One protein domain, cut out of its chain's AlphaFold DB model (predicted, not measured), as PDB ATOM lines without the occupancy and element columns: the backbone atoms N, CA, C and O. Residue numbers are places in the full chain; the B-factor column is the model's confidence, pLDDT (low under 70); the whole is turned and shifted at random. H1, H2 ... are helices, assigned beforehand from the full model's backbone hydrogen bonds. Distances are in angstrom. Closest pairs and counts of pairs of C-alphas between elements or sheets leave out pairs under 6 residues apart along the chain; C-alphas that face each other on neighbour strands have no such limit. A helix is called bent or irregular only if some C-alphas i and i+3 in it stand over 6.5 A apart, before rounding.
ATOM      1  N   GLY A 114      25.175  14.061 -18.814       84.06
ATOM      2  CA  GLY A 114      26.628  13.958 -18.866       84.06
ATOM      3  C   GLY A 114      27.252  13.696 -17.499       84.06
ATOM      4  O   GLY A 114      28.053  12.771 -17.356       84.06
ATOM      5  N   VAL A 115      26.811  14.441 -16.481       83.12
ATOM      6  CA  VAL A 115      27.215  14.237 -15.077       83.12
ATOM      7  C   VAL A 115      26.853  12.829 -14.606       83.12
ATOM      8  O   VAL A 115      27.697  12.117 -14.057       83.12
ATOM      9  N   ALA A 116      25.618  12.394 -14.874       81.50
ATOM     10  CA  ALA A 116      25.171  11.044 -14.544       81.50
ATOM     11  C   ALA A 116      26.009   9.978 -15.267       81.50
ATOM     12  O   ALA A 116      26.423   8.988 -14.657       81.50
ATOM     13  N   ALA A 117      26.324  10.199 -16.546       84.31
ATOM     14  CA  ALA A 117      27.115   9.258 -17.320       84.31
ATOM     15  C   ALA A 117      28.555   9.125 -16.814       84.31
ATOM     16  O   ALA A 117      29.052   8.005 -16.671       84.31
ATOM     17  N   CYS A 118      29.208  10.237 -16.471       87.06
ATOM     18  CA  CYS A 118      30.533  10.204 -15.856       87.06
ATOM     19  C   CYS A 118      30.511   9.504 -14.488       87.06
ATOM     20  O   CYS A 118      31.401   8.698 -14.201       87.06
ATOM     21  N   GLY A 119      29.463   9.715 -13.686       85.75
ATOM     22  CA  GLY A 119      29.225   8.947 -12.461       85.75
ATOM     23  C   GLY A 119      29.116   7.436 -12.715       85.75
ATOM     24  O   GLY A 119      29.714   6.643 -11.985       85.75
ATOM     25  N   GLY A 120      28.436   7.029 -13.791       85.38
ATOM     26  CA  GLY A 120      28.356   5.633 -14.232       85.38
ATOM     27  C   GLY A 120      29.723   5.035 -14.578       85.38
ATOM     28  O   GLY A 120      30.074   3.965 -14.072       85.38
ATOM     29  N   VAL A 121      30.542   5.752 -15.359       89.19
ATOM     30  CA  VAL A 121      31.924   5.340 -15.678       89.19
ATOM     31  C   VAL A 121      32.749   5.150 -14.402       89.19
ATOM     32  O   VAL A 121      33.421   4.124 -14.253       89.19
ATOM     33  N   LEU A 122      32.689   6.107 -13.467       87.44
ATOM     34  CA  LEU A 122      33.390   6.028 -12.182       87.44
ATOM     35  C   LEU A 122      32.922   4.822 -11.353       87.44
ATOM     36  O   LEU A 122      33.744   4.103 -10.779       87.44
ATOM     37  N   SER A 123      31.615   4.566 -11.304       86.62
ATOM     38  CA  SER A 123      31.037   3.453 -10.542       86.62
ATOM     39  C   SER A 123      31.484   2.092 -11.084       86.62
ATOM     40  O   SER A 123      31.900   1.222 -10.316       86.62
ATOM     41  N   ILE A 124      31.460   1.905 -12.407       87.81
ATOM     42  CA  ILE A 124      31.927   0.660 -13.037       87.81
ATOM     43  C   ILE A 124      33.435   0.490 -12.801       87.81
ATOM     44  O   ILE A 124      33.888  -0.551 -12.325       87.81
ATOM     45  N   SER A 125      34.216   1.544 -13.048       89.06
ATOM     46  CA  SER A 125      35.680   1.503 -12.911       89.06
ATOM     47  C   SER A 125      36.132   1.250 -11.473       89.06
ATOM     48  O   SER A 125      37.085   0.503 -11.254       89.06
ATOM     49  N   SER A 126      35.452   1.833 -10.483       85.06
ATOM     50  CA  SER A 126      35.754   1.617  -9.062       85.06
ATOM     51  C   SER A 126      35.425   0.194  -8.612       85.06
ATOM     52  O   SER A 126      36.225  -0.417  -7.904       85.06
ATOM     53  N   THR A 127      34.315  -0.372  -9.090       87.62
ATOM     54  CA  THR A 127      33.972  -1.784  -8.857       87.62
ATOM     55  C   THR A 127      35.058  -2.701  -9.420       87.62
ATOM     56  O   THR A 127      35.528  -3.617  -8.742       87.62
ATOM     57  N   CYS A 128      35.546  -2.402 -10.624       92.62
ATOM     58  CA  CYS A 128      36.649  -3.137 -11.230       92.62
ATOM     59  C   CYS A 128      37.979  -2.977 -10.488       92.62
ATOM     60  O   CYS A 128      38.713  -3.955 -10.320       92.62
ATOM     61  N   ALA A 129      38.272  -1.774  -9.996       89.69
ATOM     62  CA  ALA A 129      39.460  -1.494  -9.198       89.69
ATOM     63  C   ALA A 129      39.445  -2.189  -7.831       89.69
ATOM     64  O   ALA A 129      40.500  -2.579  -7.337       89.69
ATOM     65  N   ALA A 130      38.268  -2.396  -7.238       89.69
ATOM     66  CA  ALA A 130      38.136  -3.169  -6.008       89.69
ATOM     67  C   ALA A 130      38.461  -4.660  -6.223       89.69
ATOM     68  O   ALA A 130      39.043  -5.295  -5.346       89.69
ATOM     69  N   ALA A 131      38.113  -5.212  -7.390       91.25
ATOM     70  CA  ALA A 131      38.385  -6.608  -7.736       91.25
ATOM     71  C   ALA A 131      39.807  -6.840  -8.282       91.25
ATOM     72  O   ALA A 131      40.337  -7.946  -8.173       91.25
ATOM     73  N   THR A 132      40.422  -5.812  -8.872       91.19
ATOM     74  CA  THR A 132      41.701  -5.927  -9.579       91.19
ATOM     75  C   THR A 132      42.700  -4.888  -9.063       91.19
ATOM     76  O   THR A 132      42.528  -3.696  -9.330       91.19
ATOM     77  N   PRO A 133      43.772  -5.300  -8.360       91.25
ATOM     78  CA  PRO A 133      44.830  -4.388  -7.939       91.25
ATOM     79  C   PRO A 133      45.412  -3.623  -9.126       91.25
ATOM     80  O   PRO A 133      45.579  -4.179 -10.212       91.25
ATOM     81  N   ASP A 134      45.711  -2.341  -8.913       89.44
ATOM     82  CA  ASP A 134      46.274  -1.458  -9.934       89.44
ATOM     83  C   ASP A 134      45.425  -1.372 -11.220       89.44
ATOM     84  O   ASP A 134      45.949  -1.076 -12.288       89.44
ATOM     85  N   PHE A 135      44.105  -1.586 -11.146       87.62
ATOM     86  CA  PHE A 135      43.222  -1.613 -12.320       87.62
ATOM     87  C   PHE A 135      43.422  -0.434 -13.281       87.62
ATOM     88  O   PHE A 135      43.593  -0.628 -14.483       87.62
ATOM     89  N   ALA A 136      43.493   0.788 -12.749       82.19
ATOM     90  CA  ALA A 136      43.662   1.999 -13.551       82.19
ATOM     91  C   ALA A 136      45.026   2.093 -14.263       82.19
ATOM     92  O   ALA A 136      45.194   2.897 -15.175       82.19
ATOM     93  N   GLN A 137      45.991   1.273 -13.849       80.88
ATOM     94  CA  GLN A 137      47.331   1.172 -14.417       80.88
ATOM     95  C   GLN A 137      47.426   0.084 -15.501       80.88
ATOM     96  O   GLN A 137      48.387   0.056 -16.275       80.88
ATOM     97  N   LEU A 138      46.439  -0.809 -15.571       82.44
ATOM     98  CA  LEU A 138      46.415  -1.891 -16.542       82.44
ATOM     99  C   LEU A 138      46.176  -1.381 -17.968       82.44
ATOM    100  O   LEU A 138      45.592  -0.326 -18.202       82.44
ATOM    101  N   GLU A 139      46.623  -2.162 -18.944       84.44
ATOM    102  CA  GLU A 139      46.211  -1.974 -20.333       84.44
ATOM    103  C   GLU A 139      44.736  -2.348 -20.520       84.44
ATOM    104  O   GLU A 139      44.201  -3.200 -19.807       84.44
ATOM    105  N   PHE A 140      44.077  -1.742 -21.514       86.38
ATOM    106  CA  PHE A 140      42.647  -1.961 -21.742       86.38
ATOM    107  C   PHE A 140      42.304  -3.440 -21.976       86.38
ATOM    108  O   PHE A 140      41.273  -3.895 -21.509       86.38
ATOM    109  N   SER A 141      43.189  -4.231 -22.595       85.75
ATOM    110  CA  SER A 141      43.034  -5.693 -22.729       85.75
ATOM    111  C   SER A 141      42.830  -6.410 -21.393       85.75
ATOM    112  O   SER A 141      42.095  -7.390 -21.329       85.75
ATOM    113  N   SER A 142      43.473  -5.923 -20.332       89.69
ATOM    114  CA  SER A 142      43.355  -6.469 -18.980       89.69
ATOM    115  C   SER A 142      42.168  -5.878 -18.212       89.69
ATOM    116  O   SER A 142      41.660  -6.517 -17.298       89.69
ATOM    117  N   GLN A 143      41.700  -4.683 -18.586       91.19
ATOM    118  CA  GLN A 143      40.493  -4.067 -18.015       91.19
ATOM    119  C   GLN A 143      39.202  -4.579 -18.675       91.19
ATOM    120  O   GLN A 143      38.142  -4.594 -18.049       91.19
ATOM    121  N   TYR A 144      39.302  -5.015 -19.932       91.25
ATOM    122  CA  TYR A 144      38.201  -5.350 -20.831       91.25
ATOM    123  C   TYR A 144      37.201  -6.337 -20.227       91.25
ATOM    124  O   TYR A 144      35.995  -6.120 -20.310       91.25
ATOM    125  N   SER A 145      37.682  -7.401 -19.580       93.19
ATOM    126  CA  SER A 145      36.804  -8.407 -18.976       93.19
ATOM    127  C   SER A 145      35.939  -7.843 -17.852       93.19
ATOM    128  O   SER A 145      34.841  -8.340 -17.652       93.19
ATOM    129  N   CYS A 146      36.402  -6.819 -17.136       94.56
ATOM    130  CA  CYS A 146      35.627  -6.217 -16.061       94.56
ATOM    131  C   CYS A 146      34.710  -5.096 -16.559       94.56
ATOM    132  O   CYS A 146      33.570  -4.994 -16.124       94.56
ATOM    133  N   LEU A 147      35.187  -4.265 -17.492       94.06
ATOM    134  CA  LEU A 147      34.401  -3.136 -18.005       94.06
ATOM    135  C   LEU A 147      33.274  -3.576 -18.940       94.06
ATOM    136  O   LEU A 147      32.222  -2.950 -18.975       94.06
ATOM    137  N   CYS A 148      33.508  -4.627 -19.725       95.88
ATOM    138  CA  CYS A 148      32.662  -4.959 -20.868       95.88
ATOM    139  C   CYS A 148      31.799  -6.209 -20.655       95.88
ATOM    140  O   CYS A 148      31.068  -6.605 -21.566       95.88
ATOM    141  N   PHE A 149      31.898  -6.851 -19.487       92.25
ATOM    142  CA  PHE A 149      31.095  -8.021 -19.144       92.25
ATOM    143  C   PHE A 149      30.344  -7.816 -17.836       92.25
ATOM    144  O   PHE A 149      30.907  -7.360 -16.845       92.25
ATOM    145  N   THR A 150      29.105  -8.290 -17.820       88.31
ATOM    146  CA  THR A 150      28.272  -8.378 -16.622       88.31
ATOM    147  C   THR A 150      27.919  -9.841 -16.414       88.31
ATOM    148  O   THR A 150      27.378 -10.487 -17.311       88.31
ATOM    149  N   SER A 151      28.267 -10.401 -15.253       87.38
ATOM    150  CA  SER A 151      27.967 -11.804 -14.913       87.38
ATOM    151  C   SER A 151      28.422 -12.813 -15.983       87.38
ATOM    152  O   SER A 151      27.741 -13.794 -16.270       87.38
ATOM    153  N   GLY A 152      29.573 -12.553 -16.615       89.25
ATOM    154  CA  GLY A 152      30.141 -13.397 -17.674       89.25
ATOM    155  C   GLY A 152      29.509 -13.220 -19.059       89.25
ATOM    156  O   GLY A 152      29.967 -13.847 -20.013       89.25
ATOM    157  N   THR A 153      28.515 -12.343 -19.201       91.69
ATOM    158  CA  THR A 153      27.903 -11.998 -20.489       91.69
ATOM    159  C   THR A 153      28.534 -10.727 -21.036       91.69
ATOM    160  O   THR A 153      28.712  -9.760 -20.301       91.69
ATOM    161  N   PHE A 154      28.887 -10.721 -22.321       92.62
ATOM    162  CA  PHE A 154      29.439  -9.543 -22.990       92.62
ATOM    163  C   PHE A 154      28.333  -8.513 -23.241       92.62
ATOM    164  O   PHE A 154      27.436  -8.763 -24.046       92.62
ATOM    165  N   VAL A 155      28.409  -7.359 -22.572       91.75
ATOM    166  CA  VAL A 155      27.410  -6.279 -22.665       91.75
ATOM    167  C   VAL A 155      28.126  -4.937 -22.885       91.75
ATOM    168  O   VAL A 155      28.194  -4.098 -21.986       91.75
ATOM    169  N   PRO A 156      28.687  -4.696 -24.086       89.44
ATOM    170  CA  PRO A 156      29.536  -3.529 -24.343       89.44
ATOM    171  C   PRO A 156      28.781  -2.203 -24.218       89.44
ATOM    172  O   PRO A 156      29.378  -1.187 -23.888       89.44
ATOM    173  N   GLN A 157      27.465  -2.223 -24.461       86.50
ATOM    174  CA  GLN A 157      26.626  -1.028 -24.518       86.50
ATOM    175  C   GLN A 157      26.539  -0.291 -23.178       86.50
ATOM    176  O   GLN A 157      26.369   0.923 -23.178       86.50
ATOM    177  N   ILE A 158      26.693  -0.992 -22.046       87.44
ATOM    178  CA  ILE A 158      26.616  -0.368 -20.719       87.44
ATOM    179  C   ILE A 158      27.795   0.590 -20.538       87.44
ATOM    180  O   ILE A 158      27.610   1.799 -20.404       87.44
ATOM    181  N   PHE A 159      29.022   0.063 -20.572       91.19
ATOM    182  CA  PHE A 159      30.206   0.889 -20.366       91.19
ATOM    183  C   PHE A 159      30.436   1.861 -21.526       91.19
ATOM    184  O   PHE A 159      30.673   3.039 -21.273       91.19
ATOM    185  N   ASP A 160      30.306   1.417 -22.782       91.88
ATOM    186  CA  ASP A 160      30.505   2.287 -23.950       91.88
ATOM    187  C   ASP A 160      29.466   3.420 -24.004       91.88
ATOM    188  O   ASP A 160      29.797   4.548 -24.374       91.88
ATOM    189  N   GLY A 161      28.224   3.156 -23.583       87.12
ATOM    190  CA  GLY A 161      27.173   4.166 -23.469       87.12
ATOM    191  C   GLY A 161      27.548   5.258 -22.470       87.12
ATOM    192  O   GLY A 161      27.647   6.430 -22.845       87.12
ATOM    193  N   PHE A 162      27.849   4.874 -21.224       87.88
ATOM    194  CA  PHE A 162      28.296   5.815 -20.190       87.88
ATOM    195  C   PHE A 162      29.564   6.568 -20.597       87.88
ATOM    196  O   PHE A 162      29.646   7.788 -20.446       87.88
ATOM    197  N   TRP A 163      30.536   5.857 -21.161       91.88
ATOM    198  CA  TRP A 163      31.801   6.423 -21.601       91.88
ATOM    199  C   TRP A 163      31.612   7.455 -22.713       91.88
ATOM    200  O   TRP A 163      32.124   8.568 -22.612       91.88
ATOM    201  N   SER A 164      30.837   7.135 -23.748       88.81
ATOM    202  CA  SER A 164      30.614   8.039 -24.881       88.81
ATOM    203  C   SER A 164      29.868   9.322 -24.492       88.81
ATOM    204  O   SER A 164      30.244  10.404 -24.962       88.81
ATOM    205  N   THR A 165      28.863   9.220 -23.614       88.44
ATOM    206  CA  THR A 165      28.107  10.370 -23.095       88.44
ATOM    207  C   THR A 165      28.965  11.202 -22.146       88.44
ATOM    208  O   THR A 165      28.990  12.426 -22.273       88.44
ATOM    209  N   CYS A 166      29.742  10.562 -21.265       89.88
ATOM    210  CA  CYS A 166      30.690  11.267 -20.401       89.88
ATOM    211  C   CYS A 166      31.733  12.033 -21.227       89.88
ATOM    212  O   CYS A 166      31.960  13.218 -21.016       89.88
ATOM    213  N   LEU A 167      32.303  11.397 -22.252       89.88
ATOM    214  CA  LEU A 167      33.237  12.042 -23.171       89.88
ATOM    215  C   LEU A 167      32.624  13.245 -23.898       89.88
ATOM    216  O   LEU A 167      33.308  14.245 -24.108       89.88
ATOM    217  N   ALA A 168      31.352  13.169 -24.301       88.06
ATOM    218  CA  ALA A 168      30.663  14.309 -24.900       88.06
ATOM    219  C   ALA A 168      30.543  15.478 -23.906       88.06
ATOM    220  O   ALA A 168      30.845  16.613 -24.271       88.06
ATOM    221  N   PHE A 169      30.195  15.191 -22.651       88.12
ATOM    222  CA  PHE A 169      30.113  16.186 -21.583       88.12
ATOM    223  C   PHE A 169      31.473  16.814 -21.246       88.12
ATOM    224  O   PHE A 169      31.597  18.036 -21.157       88.12
ATOM    225  N   GLU A 170      32.522  16.004 -21.120       87.62
ATOM    226  CA  GLU A 170      33.885  16.482 -20.865       87.62
ATOM    227  C   GLU A 170      34.413  17.332 -22.026       87.62
ATOM    228  O   GLU A 170      35.077  18.343 -21.812       87.62
ATOM    229  N   SER A 171      34.057  16.996 -23.273       87.75
ATOM    230  CA  SER A 171      34.469  17.791 -24.436       87.75
ATOM    231  C   SER A 171      33.937  19.229 -24.412       87.75
ATOM    232  O   SER A 171      34.581  20.121 -24.967       87.75
ATOM    233  N   THR A 172      32.801  19.472 -23.750       87.81
ATOM    234  CA  THR A 172      32.210  20.809 -23.605       87.81
ATOM    235  C   THR A 172      32.631  21.509 -22.317       87.81
ATOM    236  O   THR A 172      32.836  22.721 -22.334       87.81
ATOM    237  N   ASN A 173      32.765  20.772 -21.212       85.12
ATOM    238  CA  ASN A 173      33.001  21.351 -19.884       85.12
ATOM    239  C   ASN A 173      34.489  21.437 -19.513       85.12
ATOM    240  O   ASN A 173      34.900  22.381 -18.841       85.12
ATOM    241  N   ALA A 174      35.307  20.499 -19.991       85.38
ATOM    242  CA  ALA A 174      36.741  20.437 -19.725       85.38
ATOM    243  C   ALA A 174      37.530  20.034 -20.992       85.38
ATOM    244  O   ALA A 174      38.195  18.994 -21.036       85.38
ATOM    245  N   PRO A 175      37.533  20.875 -22.045       83.12
ATOM    246  CA  PRO A 175      38.162  20.543 -23.327       83.12
ATOM    247  C   PRO A 175      39.674  20.261 -23.224       83.12
ATOM    248  O   PRO A 175      40.227  19.511 -24.033       83.12
ATOM    249  N   GLY A 176      40.348  20.841 -22.222       82.56
ATOM    250  CA  GLY A 176      41.754  20.561 -21.920       82.56
ATOM    251  C   GLY A 176      41.985  19.113 -21.481       82.56
ATOM    252  O   GLY A 176      42.872  18.453 -22.017       82.56
ATOM    253  N   GLU A 177      41.138  18.600 -20.587       79.38
ATOM    254  CA  GLU A 177      41.188  17.215 -20.101       79.38
ATOM    255  C   GLU A 177      40.781  16.237 -21.206       79.38
ATOM    256  O   GLU A 177      41.475  15.249 -21.457       79.38
ATOM    257  N   TYR A 178      39.723  16.560 -21.957       80.19
ATOM    258  CA  TYR A 178      39.282  15.761 -23.101       80.19
ATOM    259  C   TYR A 178      40.401  15.556 -24.139       80.19
ATOM    260  O   TYR A 178      40.594  14.454 -24.657       80.19
ATOM    261  N   SER A 179      41.205  16.591 -24.397       79.00
ATOM    262  CA  SER A 179      42.338  16.523 -25.332       79.00
ATOM    263  C   SER A 179      43.453  15.573 -24.869       79.00
ATOM    264  O   SER A 179      44.205  15.050 -25.696       79.00
ATOM    265  N   LEU A 180      43.561  15.306 -23.561       74.94
ATOM    266  CA  LEU A 180      44.515  14.343 -22.999       74.94
ATOM    267  C   LEU A 180      44.048  12.886 -23.156       74.94
ATOM    268  O   LEU A 180      44.862  11.968 -23.016       74.94
ATOM    269  N   LEU A 181      42.770  12.655 -23.466       70.19
ATOM    270  CA  LEU A 181      42.194  11.315 -23.635       70.19
ATOM    271  C   LEU A 181      42.453  10.726 -25.025       70.19
ATOM    272  O   LEU A 181      42.481   9.505 -25.178       70.19
ATOM    273  N   GLY A 182      42.703  11.570 -26.028       62.94
ATOM    274  CA  GLY A 182      43.084  11.124 -27.369       62.94
ATOM    275  C   GLY A 182      44.513  10.562 -27.399       62.94
ATOM    276  O   GLY A 182      45.333  10.923 -26.549       62.94
ATOM    277  N   PRO A 183      44.872   9.700 -28.369       56.12
ATOM    278  CA  PRO A 183      46.255   9.294 -28.610       56.12
ATOM    279  C   PRO A 183      47.208  10.494 -28.561       56.12
ATOM    280  O   PRO A 183      46.883  11.574 -29.055       56.12
ATOM    281  N   THR A 184      48.384  10.314 -27.951       46.56
ATOM    282  CA  THR A 184      49.443  11.331 -27.874       46.56
ATOM    283  C   THR A 184      49.702  11.909 -29.272       46.56
ATOM    284  O   THR A 184      50.288  11.228 -30.106       46.56
ATOM    285  N   GLY A 185      49.226  13.130 -29.541       49.88
ATOM    286  CA  GLY A 185      49.297  13.746 -30.874       49.88
ATOM    287  C   GLY A 185      47.961  14.101 -31.541       49.88
ATOM    288  O   GLY A 185      47.978  14.419 -32.724       49.88
ATOM    289  N   GLY A 186      46.830  14.077 -30.825       53.84
ATOM    290  CA  GLY A 186      45.553  14.585 -31.350       53.84
ATOM    291  C   GLY A 186      44.771  13.583 -32.203       53.84
ATOM    292  O   GLY A 186      44.079  13.985 -33.131       53.84
ATOM    293  N   GLY A 187      44.898  12.282 -31.917       58.34
ATOM    294  CA  GLY A 187      44.020  11.270 -32.513       58.34
ATOM    295  C   GLY A 187      42.615  11.271 -31.896       58.34
ATOM    296  O   GLY A 187      42.407  11.821 -30.812       58.34
ATOM    297  N   ASP A 188      41.673  10.596 -32.554       69.25
ATOM    298  CA  ASP A 188      40.299  10.459 -32.063       69.25
ATOM    299  C   ASP A 188      40.241   9.678 -30.741       69.25
ATOM    300  O   ASP A 188      40.847   8.611 -30.587       69.25
ATOM    301  N   VAL A 189      39.489  10.212 -29.773       77.31
ATOM    302  CA  VAL A 189      39.186   9.518 -28.516       77.31
ATOM    303  C   VAL A 189      38.281   8.328 -28.826       77.31
ATOM    304  O   VAL A 189      37.231   8.478 -29.450       77.31
ATOM    305  N   VAL A 190      38.667   7.136 -28.368       82.81
ATOM    306  CA  VAL A 190      37.860   5.925 -28.560       82.81
ATOM    307  C   VAL A 190      36.583   6.040 -27.725       82.81
ATOM    308  O   VAL A 190      36.637   5.974 -26.501       82.81
ATOM    309  N   ARG A 191      35.436   6.214 -28.394       84.06
ATOM    310  CA  ARG A 191      34.115   6.368 -27.753       84.06
ATOM    311  C   ARG A 191      33.444   5.051 -27.375       84.06
ATOM    312  O   ARG A 191      32.585   5.058 -26.508       84.06
ATOM    313  N   THR A 192      33.823   3.951 -28.015       85.25
ATOM    314  CA  THR A 192      33.227   2.624 -27.800       85.25
ATOM    315  C   THR A 192      34.313   1.573 -27.573       85.25
ATOM    316  O   THR A 192      34.548   0.701 -28.417       85.25
ATOM    317  N   PRO A 193      35.097   1.700 -26.488       87.00
ATOM    318  CA  PRO A 193      36.282   0.882 -26.315       87.00
ATOM    319  C   PRO A 193      35.971  -0.616 -26.184       87.00
ATOM    320  O   PRO A 193      36.727  -1.431 -26.720       87.00
ATOM    321  N   CYS A 194      34.849  -1.002 -25.575       92.00
ATOM    322  CA  CYS A 194      34.438  -2.401 -25.490       92.00
ATOM    323  C   CYS A 194      34.105  -2.978 -26.870       92.00
ATOM    324  O   CYS A 194      34.621  -4.035 -27.250       92.00
ATOM    325  N   GLN A 195      33.281  -2.279 -27.651       91.06
ATOM    326  CA  GLN A 195      32.884  -2.747 -28.975       91.06
ATOM    327  C   GLN A 195      34.059  -2.753 -29.965       91.06
ATOM    328  O   GLN A 195      34.201  -3.689 -30.760       91.06
ATOM    329  N   LEU A 196      34.943  -1.757 -29.883       88.62
ATOM    330  CA  LEU A 196      36.157  -1.706 -30.695       88.62
ATOM    331  C   LEU A 196      37.122  -2.844 -30.334       88.62
ATOM    332  O   LEU A 196      37.746  -3.412 -31.226       88.62
ATOM    333  N   TYR A 197      37.224  -3.229 -29.057       87.81
ATOM    334  CA  TYR A 197      38.137  -4.301 -28.638       87.81
ATOM    335  C   TYR A 197      37.627  -5.659 -29.107       87.81
ATOM    336  O   TYR A 197      38.398  -6.462 -29.622       87.81
ATOM    337  N   ALA A 198      36.317  -5.884 -28.995       88.56
ATOM    338  CA  ALA A 198      35.675  -7.121 -29.427       88.56
ATOM    339  C   ALA A 198      35.807  -7.374 -30.938       88.56
ATOM    340  O   ALA A 198      35.860  -8.523 -31.372       88.56
ATOM    341  N   THR A 199      35.844  -6.306 -31.737       88.00
ATOM    342  CA  THR A 199      35.889  -6.387 -33.206       88.00
ATOM    343  C   THR A 199      37.295  -6.224 -33.785       88.00
ATOM    344  O   THR A 199      37.541  -6.651 -34.914       88.00
ATOM    345  N   SER A 200      38.235  -5.644 -33.035       82.56
ATOM    346  CA  SER A 200      39.603  -5.435 -33.508       82.56
ATOM    347  C   SER A 200      40.435  -6.716 -33.425       82.56
ATOM    348  O   SER A 200      40.953  -7.093 -32.376       82.56
ATOM    349  N   THR A 201      40.675  -7.337 -34.578       59.47
ATOM    350  CA  THR A 201      41.665  -8.417 -34.729       59.47
ATOM    351  C   THR A 201      43.111  -7.912 -34.610       59.47
ATOM    352  O   THR A 201      44.033  -8.708 -34.441       59.47
ATOM    353  N   ALA A 202      43.332  -6.595 -34.714       56.88
ATOM    354  CA  ALA A 202      44.655  -5.971 -34.812       56.88
ATOM    355  C   ALA A 202      45.279  -5.595 -33.452       56.88
ATOM    356  O   ALA A 202      46.366  -5.020 -33.409       56.88
ATOM    357  N   GLY A 203      44.622  -5.946 -32.344       57.22
ATOM    358  CA  GLY A 203      45.000  -5.480 -31.015       57.22
ATOM    359  C   GLY A 203      44.542  -4.041 -30.785       57.22
ATOM    360  O   GLY A 203      44.391  -3.240 -31.708       57.22
ATOM    361  N   PHE A 204      44.262  -3.709 -29.530       61.19
ATOM    362  CA  PHE A 204      43.974  -2.330 -29.160       61.19
ATOM    363  C   PHE A 204      45.225  -1.474 -29.377       61.19
ATOM    364  O   PHE A 204      46.323  -1.975 -29.113       61.19
ATOM    365  N   ARG A 247      46.941   7.906 -17.644       57.03
ATOM    366  CA  ARG A 247      45.839   8.729 -18.172       57.03
ATOM    367  C   ARG A 247      44.463   8.403 -17.597       57.03
ATOM    368  O   ARG A 247      43.688   9.329 -17.380       57.03
ATOM    369  N   LEU A 248      44.170   7.135 -17.301       52.78
ATOM    370  CA  LEU A 248      42.873   6.765 -16.720       52.78
ATOM    371  C   LEU A 248      42.731   7.314 -15.290       52.78
ATOM    372  O   LEU A 248      41.649   7.708 -14.872       52.78
ATOM    373  N   ILE A 249      43.850   7.397 -14.564       54.12
ATOM    374  CA  ILE A 249      43.914   7.938 -13.201       54.12
ATOM    375  C   ILE A 249      43.688   9.441 -13.198       54.12
ATOM    376  O   ILE A 249      42.933   9.924 -12.363       54.12
ATOM    377  N   PHE A 250      44.306  10.166 -14.136       56.44
ATOM    378  CA  PHE A 250      44.046  11.595 -14.288       56.44
ATOM    379  C   PHE A 250      42.577  11.846 -14.599       56.44
ATOM    380  O   PHE A 250      41.973  12.662 -13.926       56.44
ATOM    381  N   MET A 251      41.967  11.079 -15.505       59.75
ATOM    382  CA  MET A 251      40.550  11.258 -15.816       59.75
ATOM    383  C   MET A 251      39.643  10.958 -14.614       59.75
ATOM    384  O   MET A 251      38.746  11.738 -14.319       59.75
ATOM    385  N   MET A 252      39.903   9.874 -13.878       58.06
ATOM    386  CA  MET A 252      39.145   9.545 -12.664       58.06
ATOM    387  C   MET A 252      39.294  10.635 -11.593       58.06
ATOM    388  O   MET A 252      38.309  10.966 -10.943       58.06
ATOM    389  N   LEU A 253      40.486  11.227 -11.435       57.03
ATOM    390  CA  LEU A 253      40.709  12.355 -10.525       57.03
ATOM    391  C   LEU A 253      40.042  13.647 -11.011       57.03
ATOM    392  O   LEU A 253      39.458  14.351 -10.194       57.03
ATOM    393  N   SER A 254      40.129  13.963 -12.304       57.62
ATOM    394  CA  SER A 254      39.554  15.172 -12.897       57.62
ATOM    395  C   SER A 254      38.030  15.143 -12.802       57.62
ATOM    396  O   SER A 254      37.440  16.105 -12.323       57.62
ATOM    397  N   ILE A 255      37.395  14.012 -13.135       56.22
ATOM    398  CA  ILE A 255      35.945  13.834 -12.969       56.22
ATOM    399  C   ILE A 255      35.566  13.968 -11.489       56.22
ATOM    400  O   ILE A 255      34.587  14.629 -11.160       56.22
ATOM    401  N   TRP A 256      36.352  13.392 -10.575       54.78
ATOM    402  CA  TRP A 256      36.094  13.524  -9.139       54.78
ATOM    403  C   TRP A 256      36.214  14.977  -8.651       54.78
ATOM    404  O   TRP A 256      35.422  15.399  -7.817       54.78
ATOM    405  N   LEU A 257      37.153  15.757  -9.199       56.19
ATOM    406  CA  LEU A 257      37.304  17.190  -8.917       56.19
ATOM    407  C   LEU A 257      36.186  18.055  -9.513       56.19
ATOM    408  O   LEU A 257      35.900  19.110  -8.963       56.19
ATOM    409  N   ILE A 258      35.592  17.647 -10.636       55.03
ATOM    410  CA  ILE A 258      34.480  18.369 -11.275       55.03
ATOM    411  C   ILE A 258      33.157  18.096 -10.544       55.03
ATOM    412  O   ILE A 258      32.275  18.952 -10.517       55.03
ATOM    413  N   LEU A 259      33.010  16.906  -9.953       48.53
ATOM    414  CA  LEU A 259      31.796  16.479  -9.251       48.53
ATOM    415  C   LEU A 259      31.752  16.864  -7.759       48.53
ATOM    416  O   LEU A 259      30.689  16.718  -7.152       48.53
ATOM    417  N   ALA A 260      32.870  17.298  -7.169       50.38
ATOM    418  CA  ALA A 260      32.993  17.687  -5.758       50.38
ATOM    419  C   ALA A 260      32.858  19.205  -5.558       50.38
ATOM    420  O   ALA A 260      32.205  19.598  -4.563       50.38
TER     421      ALA A 260
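This is residues 114 to 204 and 247 to 260 of the 260 residues of an uncharacterized protein of Hyaloscypha hepaticicola (UniProt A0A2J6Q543). Two long helices, H1 and H3, cross steeply, and four shorter helices pack about this pair: H2 and H5 at the end where H3 begins, H4 folded back from the other end of H3, and H6 beside H4. The 105 printed residues hold six named helices, H1 to H6 in chain order, and no named strand: the class is all helix. The whole is compact, with a radius of gyration of the C-alphas of 13.2 A and spans of 34 by 29 by 24 A.

Find C-alpha 114 at (26.628, 13.958, -18.866); from there H1 runs to residue 131, 26.2 A. H2 is residues 140 to 147, only just irregular: C-alphas 142 and 145 are 6.8 A apart. H3, residues 156 to 173, is 25.5 A long; H4 is 175 to 181 and H5 193 to 199. H6, residues 247 to 259, runs 18.4 A to C-alpha 259 at (31.796, 16.479, -9.251).

Look first at Ala 117 and Phe 162, the closest C-alphas of H1 and H3, 4.6 A apart; these helices touch at a steep tilt of 52 degrees, opposite ways. H1 touches H2 with residues 124 to 128 alone, closest at C-alphas 128 and 146, 5.8 A. H5 touches H3, C-alphas 194 and 156 being closest at 5.2 A. H3 and H4 form a helical hairpin, closest at C-alphas 171 and 178, 5.4 A. H6 touches H4, closest at C-alphas 247 and 181, 7.1 A, at a shallow tilt of 31 degrees. H1 and H5 are apart. Each O i to N i+4 pair is within hydrogen-bond range in H1, H5 and H6, against 2 of 4 in H2, 13 of 14 in H3 and 1 of 3 in H4, where 3 of 4 O i to N i+3 pairs are.

The farthest C-alphas, Thr 201 and Ala 260, are 39.9 A apart. Residues 205 to 246 are not printed; C-alphas 204 and 247 are 15.7 A apart across this cut. The link from H4 to H5 is long. Look for pLDDT under 70 at residues 182 to 188, 201 to 204 and 247 to 260.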